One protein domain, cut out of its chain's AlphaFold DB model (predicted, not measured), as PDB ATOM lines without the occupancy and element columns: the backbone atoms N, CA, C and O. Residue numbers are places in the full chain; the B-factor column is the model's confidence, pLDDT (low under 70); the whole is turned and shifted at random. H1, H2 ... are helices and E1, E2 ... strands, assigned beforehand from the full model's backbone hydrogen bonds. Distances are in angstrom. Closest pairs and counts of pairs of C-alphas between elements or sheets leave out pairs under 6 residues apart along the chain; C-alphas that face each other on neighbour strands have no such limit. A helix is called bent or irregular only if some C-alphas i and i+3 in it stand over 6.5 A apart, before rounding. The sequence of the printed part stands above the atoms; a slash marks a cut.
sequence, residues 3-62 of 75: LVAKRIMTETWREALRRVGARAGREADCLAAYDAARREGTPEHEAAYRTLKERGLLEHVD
ATOM      1  N   LEU A   3      58.020  54.268 204.125       70.38
ATOM      2  CA  LEU A   3      59.215  53.771 203.444       70.38
ATOM      3  C   LEU A   3      60.376  53.716 204.435       70.38
ATOM      4  O   LEU A   3      60.837  54.763 204.901       70.38
ATOM      5  N   VAL A   4      60.867  52.518 204.745       76.69
ATOM      6  CA  VAL A   4      61.929  52.336 205.743       76.69
ATOM      7  C   VAL A   4      63.089  51.502 205.215       76.69
ATOM      8  O   VAL A   4      62.941  50.615 204.374       76.69
ATOM      9  N   ALA A   5      64.274  51.788 205.748       78.19
ATOM     10  CA  ALA A   5      65.427  50.917 205.610       78.19
ATOM     11  C   ALA A   5      65.298  49.786 206.635       78.19
ATOM     12  O   ALA A   5      65.318  50.035 207.842       78.19
ATOM     13  N   LYS A   6      65.142  48.548 206.164       78.81
ATOM     14  CA  LYS A   6      64.954  47.375 207.021       78.81
ATOM     15  C   LYS A   6      66.214  46.513 207.034       78.81
ATOM     16  O   LYS A   6      66.782  46.213 205.988       78.81
ATOM     17  N   ARG A   7      66.602  46.065 208.227       84.50
ATOM     18  CA  ARG A   7      67.590  44.997 208.426       84.50
ATOM     19  C   ARG A   7      66.999  43.889 209.287       84.50
ATOM     20  O   ARG A   7      66.160  44.147 210.149       84.50
ATOM     21  N   ILE A   8      67.454  42.664 209.075       82.88
ATOM     22  CA  ILE A   8      67.281  41.560 210.018       82.88
ATOM     23  C   ILE A   8      68.118  41.878 211.270       82.88
ATOM     24  O   ILE A   8      69.232  42.383 211.173       82.88
ATOM     25  N   MET A   9      67.596  41.602 212.467       78.81
ATOM     26  CA  MET A   9      68.276  41.941 213.732       78.81
ATOM     27  C   MET A   9      69.691  41.346 213.843       78.81
ATOM     28  O   MET A   9      70.565  41.949 214.463       78.81
ATOM     29  N   THR A  10      69.914  40.192 213.217       83.69
ATOM     30  CA  THR A  10      71.192  39.470 213.200       83.69
ATOM     31  C   THR A  10      72.139  39.908 212.082       83.69
ATOM     32  O   THR A  10      73.283  39.472 212.088       83.69
ATOM     33  N   GLU A  11      71.684  40.722 211.122       83.50
ATOM     34  CA  GLU A  11      72.503  41.186 209.994       83.50
ATOM     35  C   GLU A  11      72.961  42.638 210.208       83.50
ATOM     36  O   GLU A  11      72.272  43.468 210.811       83.50
ATOM     37  N   THR A  12      74.146  42.966 209.712       89.12
ATOM     38  CA  THR A  12      74.680  44.331 209.670       89.12
ATOM     39  C   THR A  12      73.981  45.167 208.594       89.12
ATOM     40  O   THR A  12      73.397  44.646 207.644       89.12
ATOM     41  N   TRP A  13      74.072  46.498 208.685       87.44
ATOM     42  CA  TRP A  13      73.526  47.386 207.647       87.44
ATOM     43  C   TRP A  13      74.143  47.138 206.265       87.44
ATOM     44  O   TRP A  13      73.444  47.211 205.256       87.44
ATOM     45  N   ARG A  14      75.428  46.765 206.219       89.06
ATOM     46  CA  ARG A  14      76.117  46.370 204.985       89.06
ATOM     47  C   ARG A  14      75.508  45.106 204.372       89.06
ATOM     48  O   ARG A  14      75.307  45.056 203.164       89.06
ATOM     49  N   GLU A  15      75.186  44.101 205.186       90.12
ATOM     50  CA  GLU A  15      74.537  42.867 204.720       90.12
ATOM     51  C   GLU A  15      73.115  43.118 204.218       90.12
ATOM     52  O   GLU A  15      72.758  42.625 203.147       90.12
ATOM     53  N   ALA A  16      72.351  43.960 204.919       89.00
ATOM     54  CA  ALA A  16      71.023  44.370 204.480       89.00
ATOM     55  C   ALA A  16      71.077  45.077 203.114       89.00
ATOM     56  O   ALA A  16      70.342  44.713 202.195       89.00
ATOM     57  N   LEU A  17      71.998  46.033 202.938       88.50
ATOM     58  CA  LEU A  17      72.222  46.712 201.657       88.50
ATOM     59  C   LEU A  17      72.673  45.757 200.560       88.50
ATOM     60  O   LEU A  17      72.222  45.884 199.426       88.50
ATOM     61  N   ARG A  18      73.523  44.781 200.888       90.62
ATOM     62  CA  ARG A  18      73.931  43.741 199.946       90.62
ATOM     63  C   ARG A  18      72.726  42.936 199.476       90.62
ATOM     64  O   ARG A  18      72.517  42.793 198.280       90.62
ATOM     65  N   ARG A  19      71.893  42.460 200.404       89.38
ATOM     66  CA  ARG A  19      70.678  41.687 200.107       89.38
ATOM     67  C   ARG A  19      69.695  42.480 199.244       89.38
ATOM     68  O   ARG A  19      69.169  41.945 198.271       89.38
ATOM     69  N   VAL A  20      69.435  43.738 199.596       88.56
ATOM     70  CA  VAL A  20      68.495  44.603 198.868       88.56
ATOM     71  C   VAL A  20      69.065  45.020 197.510       88.56
ATOM     72  O   VAL A  20      68.384  44.903 196.492       88.56
ATOM     73  N   GLY A  21      70.331  45.424 197.467       88.12
ATOM     74  CA  GLY A  21      71.034  45.783 196.241       88.12
ATOM     75  C   GLY A  21      71.156  44.606 195.272       88.12
ATOM     76  O   GLY A  21      70.907  44.785 194.084       88.12
ATOM     77  N   ALA A  22      71.449  43.397 195.757       90.00
ATOM     78  CA  ALA A  22      71.512  42.185 194.938       90.00
ATOM     79  C   ALA A  22      70.161  41.866 194.281       90.00
ATOM     80  O   ALA A  22      70.115  41.579 193.088       90.00
ATOM     81  N   ARG A  23      69.047  42.004 195.018       86.94
ATOM     82  CA  ARG A  23      67.689  41.835 194.462       86.94
ATOM     83  C   ARG A  23      67.385  42.812 193.325       86.94
ATOM     84  O   ARG A  23      66.646  42.462 192.414       86.94
ATOM     85  N   ALA A  24      67.954  44.013 193.379       85.62
ATOM     86  CA  ALA A  24      67.781  45.050 192.368       85.62
ATOM     87  C   ALA A  24      68.883  45.068 191.291       85.62
ATOM     88  O   ALA A  24      68.868  45.943 190.427       85.62
ATOM     89  N   GLY A  25      69.871  44.164 191.354       89.56
ATOM     90  CA  GLY A  25      71.044  44.186 190.471       89.56
ATOM     91  C   GLY A  25      71.954  45.412 190.655       89.56
ATOM     92  O   GLY A  25      72.716  45.754 189.757       89.56
ATOM     93  N   ARG A  26      71.872  46.096 191.804       89.81
ATOM     94  CA  ARG A  26      72.612  47.329 192.143       89.81
ATOM     95  C   ARG A  26      73.471  47.183 193.399       89.81
ATOM     96  O   ARG A  26      73.736  48.161 194.093       89.81
ATOM     97  N   GLU A  27      73.897  45.963 193.717       90.12
ATOM     98  CA  GLU A  27      74.675  45.649 194.923       90.12
ATOM     99  C   GLU A  27      75.919  46.535 195.067       90.12
ATOM    100  O   GLU A  27      76.071  47.218 196.078       90.12
ATOM    101  N   ALA A  28      76.777  46.557 194.043       90.44
ATOM    102  CA  ALA A  28      78.032  47.302 194.077       90.44
ATOM    103  C   ALA A  28      77.809  48.812 194.270       90.44
ATOM    104  O   ALA A  28      78.509  49.446 195.054       90.44
ATOM    105  N   ASP A  29      76.797  49.367 193.605       90.62
ATOM    106  CA  ASP A  29      76.428  50.779 193.699       90.62
ATOM    107  C   ASP A  29      75.866  51.140 195.092       90.62
ATOM    108  O   ASP A  29      76.239  52.160 195.672       90.62
ATOM    109  N   CYS A  30      75.048  50.266 195.692       90.19
ATOM    110  CA  CYS A  30      74.561  50.450 197.064       90.19
ATOM    111  C   CYS A  30      75.708  50.405 198.084       90.19
ATOM    112  O   CYS A  30      75.778  51.239 198.986       90.19
ATOM    113  N   LEU A  31      76.619  49.439 197.948       91.81
ATOM    114  CA  LEU A  31      77.760  49.312 198.853       91.81
ATOM    115  C   LEU A  31      78.729  50.491 198.713       91.81
ATOM    116  O   LEU A  31      79.207  50.997 199.725       91.81
ATOM    117  N   ALA A  32      78.967  50.973 197.490       93.44
ATOM    118  CA  ALA A  32      79.830  52.123 197.241       93.44
ATOM    119  C   ALA A  32      79.286  53.408 197.886       93.44
ATOM    120  O   ALA A  32      80.036  54.118 198.554       93.44
ATOM    121  N   ALA A  33      77.986  53.687 197.739       91.62
ATOM    122  CA  ALA A  33      77.351  54.846 198.369       91.62
ATOM    123  C   ALA A  33      77.342  54.754 199.901       91.62
ATOM    124  O   ALA A  33      77.596  55.745 200.585       91.62
ATOM    125  N   TYR A  34      77.128  53.556 200.446       92.00
ATOM    126  CA  TYR A  34      77.221  53.327 201.883       92.00
ATOM    127  C   TYR A  34      78.632  53.574 202.418       92.00
ATOM    128  O   TYR A  34      78.798  54.314 203.384       92.00
ATOM    129  N   ASP A  35      79.654  52.998 201.781       93.00
ATOM    130  CA  ASP A  35      81.047  53.199 202.182       93.00
ATOM    131  C   ASP A  35      81.457  54.682 202.055       93.00
ATOM    132  O   ASP A  35      82.193  55.182 202.906       93.00
ATOM    133  N   ALA A  36      80.946  55.415 201.055       92.81
ATOM    134  CA  ALA A  36      81.159  56.859 200.926       92.81
ATOM    135  C   ALA A  36      80.552  57.635 202.108       92.81
ATOM    136  O   ALA A  36      81.279  58.339 202.810       92.81
ATOM    137  N   ALA A  37      79.271  57.413 202.414       91.38
ATOM    138  CA  ALA A  37      78.599  58.070 203.534       91.38
ATOM    139  C   ALA A  37      79.255  57.735 204.888       91.38
ATOM    140  O   ALA A  37      79.353  58.589 205.773       91.38
ATOM    141  N   ARG A  38      79.757  56.503 205.053       92.31
ATOM    142  CA  ARG A  38      80.508  56.081 206.247       92.31
ATOM    143  C   ARG A  38      81.826  56.832 206.400       92.31
ATOM    144  O   ARG A  38      82.173  57.188 207.523       92.31
ATOM    145  N   ARG A  39      82.548  57.097 205.304       91.88
ATOM    146  CA  ARG A  39      83.788  57.898 205.332       91.88
ATOM    147  C   ARG A  39      83.533  59.358 205.691       91.88
ATOM    148  O   ARG A  39      84.374  59.960 206.342       91.88
ATOM    149  N   GLU A  40      82.371  59.896 205.330       90.00
ATOM    150  CA  GLU A  40      81.937  61.244 205.728       90.00
ATOM    151  C   GLU A  40      81.537  61.340 207.213       90.00
ATOM    152  O   GLU A  40      81.190  62.414 207.696       90.00
ATOM    153  N   GLY A  41      81.583  60.228 207.957       92.12
ATOM    154  CA  GLY A  41      81.204  60.181 209.368       92.12
ATOM    155  C   GLY A  41      79.706  59.975 209.600       92.12
ATOM    156  O   GLY A  41      79.256  60.033 210.744       92.12
ATOM    157  N   THR A  42      78.931  59.685 208.551       92.31
ATOM    158  CA  THR A  42      77.495  59.405 208.684       92.31
ATOM    159  C   THR A  42      77.288  58.103 209.477       92.31
ATOM    160  O   THR A  42      77.975  57.096 209.226       92.31
ATOM    161  N   PRO A  43      76.348  58.073 210.439       91.31
ATOM    162  CA  PRO A  43      76.028  56.854 211.169       91.31
ATOM    163  C   PRO A  43      75.422  55.790 210.244       91.31
ATOM    164  O   PRO A  43      74.759  56.093 209.254       91.31
ATOM    165  N   GLU A  44      75.636  54.514 210.572       88.62
ATOM    166  CA  GLU A  44      75.321  53.382 209.682       88.62
ATOM    167  C   GLU A  44      73.856  53.333 209.231       88.62
ATOM    168  O   GLU A  44      73.568  53.121 208.055       88.62
ATOM    169  N   HIS A  45      72.926  53.565 210.158       86.31
ATOM    170  CA  HIS A  45      71.494  53.533 209.867       86.31
ATOM    171  C   HIS A  45      71.076  54.651 208.900       86.31
ATOM    172  O   HIS A  45      70.245  54.434 208.021       86.31
ATOM    173  N   GLU A  46      71.681  55.832 209.021       88.69
ATOM    174  CA  GLU A  46      71.394  56.971 208.154       88.69
ATOM    175  C   GLU A  46      72.044  56.799 206.778       88.69
ATOM    176  O   GLU A  46      71.394  57.034 205.759       88.69
ATOM    177  N   ALA A  47      73.283  56.303 206.732       91.19
ATOM    178  CA  ALA A  47      73.964  55.954 205.489       91.19
ATOM    179  C   ALA A  47      73.168  54.906 204.690       91.19
ATOM    180  O   ALA A  47      72.964  55.060 203.483       91.19
ATOM    181  N   ALA A  48      72.660  53.868 205.363       88.44
ATOM    182  CA  ALA A  48      71.819  52.850 204.743       88.44
ATOM    183  C   ALA A  48      70.478  53.421 204.259       88.44
ATOM    184  O   ALA A  48      70.067  53.146 203.131       88.44
ATOM    185  N   TYR A  49      69.821  54.257 205.068       88.25
ATOM    186  CA  TYR A  49      68.574  54.912 204.677       88.25
ATOM    187  C   TYR A  49      68.742  55.809 203.450       88.25
ATOM    188  O   TYR A  49      67.977  55.667 202.498       88.25
ATOM    189  N   ARG A  50      69.749  56.692 203.433       88.25
ATOM    190  CA  ARG A  50      70.024  57.575 202.286       88.25
ATOM    191  C   ARG A  50      70.294  56.764 201.023       88.25
ATOM    192  O   ARG A  50      69.632  56.985 200.015       88.25
ATOM    193  N   THR A  51      71.159  55.754 201.124       89.94
ATOM    194  CA  THR A  51      71.506  54.867 200.005       89.94
ATOM    195  C   THR A  51      70.265  54.227 199.381       89.94
ATOM    196  O   THR A  51      70.096  54.272 198.160       89.94
ATOM    197  N   LEU A  52      69.388  53.649 200.207       87.56
ATOM    198  CA  LEU A  52      68.158  53.002 199.744       87.56
ATOM    199  C   LEU A  52      67.141  54.016 199.214       87.56
ATOM    200  O   LEU A  52      66.489  53.745 198.209       87.56
ATOM    201  N   LYS A  53      67.023  55.186 199.849       87.62
ATOM    202  CA  LYS A  53      66.109  56.258 199.440       87.62
ATOM    203  C   LYS A  53      66.440  56.784 198.050       87.62
ATOM    204  O   LYS A  53      65.557  56.827 197.200       87.62
ATOM    205  N   GLU A  54      67.696  57.141 197.803       88.12
ATOM    206  CA  GLU A  54      68.146  57.683 196.513       88.12
ATOM    207  C   GLU A  54      67.977  56.683 195.365       88.12
ATOM    208  O   GLU A  54      67.813  57.069 194.211       88.12
ATOM    209  N   ARG A  55      67.982  55.385 195.683       85.00
ATOM    210  CA  ARG A  55      67.858  54.296 194.708       85.00
ATOM    211  C   ARG A  55      66.439  53.749 194.581       85.00
ATOM    212  O   ARG A  55      66.228  52.856 193.763       85.00
ATOM    213  N   GLY A  56      65.485  54.261 195.364       85.50
ATOM    214  CA  GLY A  56      64.102  53.779 195.380       85.50
ATOM    215  C   GLY A  56      63.958  52.345 195.902       85.50
ATOM    216  O   GLY A  56      63.056  51.630 195.486       85.50
ATOM    217  N   LEU A  57      64.859  51.911 196.786       86.19
ATOM    218  CA  LEU A  57      64.940  50.544 197.316       86.19
ATOM    219  C   LEU A  57      64.421  50.424 198.759       86.19
ATOM    220  O   LEU A  57      64.707  49.439 199.440       86.19
ATOM    221  N   LEU A  58      63.706  51.435 199.255       84.62
ATOM    222  CA  LEU A  58      63.105  51.389 200.587       84.62
ATOM    223  C   LEU A  58      61.979  50.349 200.621       84.62
ATOM    224  O   LEU A  58      61.153  50.284 199.714       84.62
ATOM    225  N   GLU A  59      61.940  49.550 201.685       77.75
ATOM    226  CA  GLU A  59      60.873  48.571 201.877       77.75
ATOM    227  C   GLU A  59      59.635  49.267 202.458       77.75
ATOM    228  O   GLU A  59      59.734  50.158 203.308       77.75
ATOM    229  N   HIS A  60      58.455  48.848 201.996       73.94
ATOM    230  CA  HIS A  60      57.187  49.265 202.583       73.94
ATOM    231  C   HIS A  60      56.973  48.501 203.886       73.94
ATOM    232  O   HIS A  60      57.103  47.275 203.918       73.94
ATOM    233  N   VAL A  61      56.629  49.216 204.954       68.62
ATOM    234  CA  VAL A  61      56.219  48.593 206.212       68.62
ATOM    235  C   VAL A  61      54.877  49.164 206.643       68.62
ATOM    236  O   VAL A  61      54.698  50.383 206.711       68.62
ATOM    237  N   ASP A  62      53.944  48.260 206.937       61.44
ATOM    238  CA  ASP A  62      52.692  48.573 207.613       61.44
ATOM    239  C   ASP A  62      52.977  48.797 209.097       61.44
ATOM    240  O   ASP A  62      53.299  47.872 209.847       61.44
TER     241      ASP A  62
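What this domain is: This is residues 3 to 62 of the 75 residues of an uncharacterized protein of Salinarimonas sp. BN140002 (UniProt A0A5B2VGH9). Three helices, H1, H2 and H3, pack together with their centres in a triangle: H1 and H2 make a helical hairpin, and H3 packs on both, nearly along H1 but crossing H2 steeply. Away from these helices, the short strand E1 near the end of the printed part pairs with residues 3 to 4, which brings the two ends of the printed part side by side. The printed part has 60 residues, with three named helices and one named strand in the order H1, H2, H3, E1, and its class is mostly helix. It is compact, with a radius of gyration of the C-alphas of 10.4 A, and the C-alphas span 31 by 22 by 21 A.

How they stand to each other: The longest helix is H2, residues 27 to 39, and it touches both other helices. H1, residues 13 to 23, touches H2 at a shallow tilt of 25 degrees, opposite ways, and the two form a helical hairpin; their closest C-alphas are those of Gly 21 and Glu 27, 3.9 A apart. H3, residues 44 to 54, touches H2 at a steep tilt of 49 degrees, opposite ways, with the C-alphas of Ala 37 and Ala 47 the closest at 5.5 A. H1 and H3 touch at a shallow tilt of 24 degrees and run the same way; the closest C-alphas, of Trp 13 and Ala 48, are 6.4 A apart. With 2 of these 3 pairs at a shallow tilt, the helix packing is mostly aligned, but only just. E1, residues 59 to 61, is apart from H1, H2 and H3. It pairs with no named strand, but residues 3 to 4 pair with its residues 59 to 60, antiparallel. In H1, H2 and H3 every O i to N i+4 pair is within hydrogen-bond range.

Where its parts are: H2 has 13 residues and runs 18.5 A from C-alpha 27 to C-alpha 39, which stands at (83.788, 57.898, 205.332). H1 has 11 residues, begins with C-alpha 13 at (73.526, 47.386, 207.647) and is 15.5 A long. H3, also 11 residues, is 15.6 A from C-alpha 44 to C-alpha 54. E1, three residues, measures 6.4 A and ends with C-alpha 61 at (56.219, 48.593, 206.212). No helix is bent.

The domain as a whole: The two C-alphas farthest apart, those of Arg 39 and Asp 62, are 32.5 A apart, while the C-alphas of Leu 3 and Asp 62, the first and last printed, are 9.3 A apart. The printed part has no cut. The links from H1 to H2, from H2 to H3 and from H3 to E1 are tight, with 3, 4 and 4 residues. The mean pLDDT of the printed part is 86.7; residues 61 to 62 are under 70, and the mean of E1 is 73.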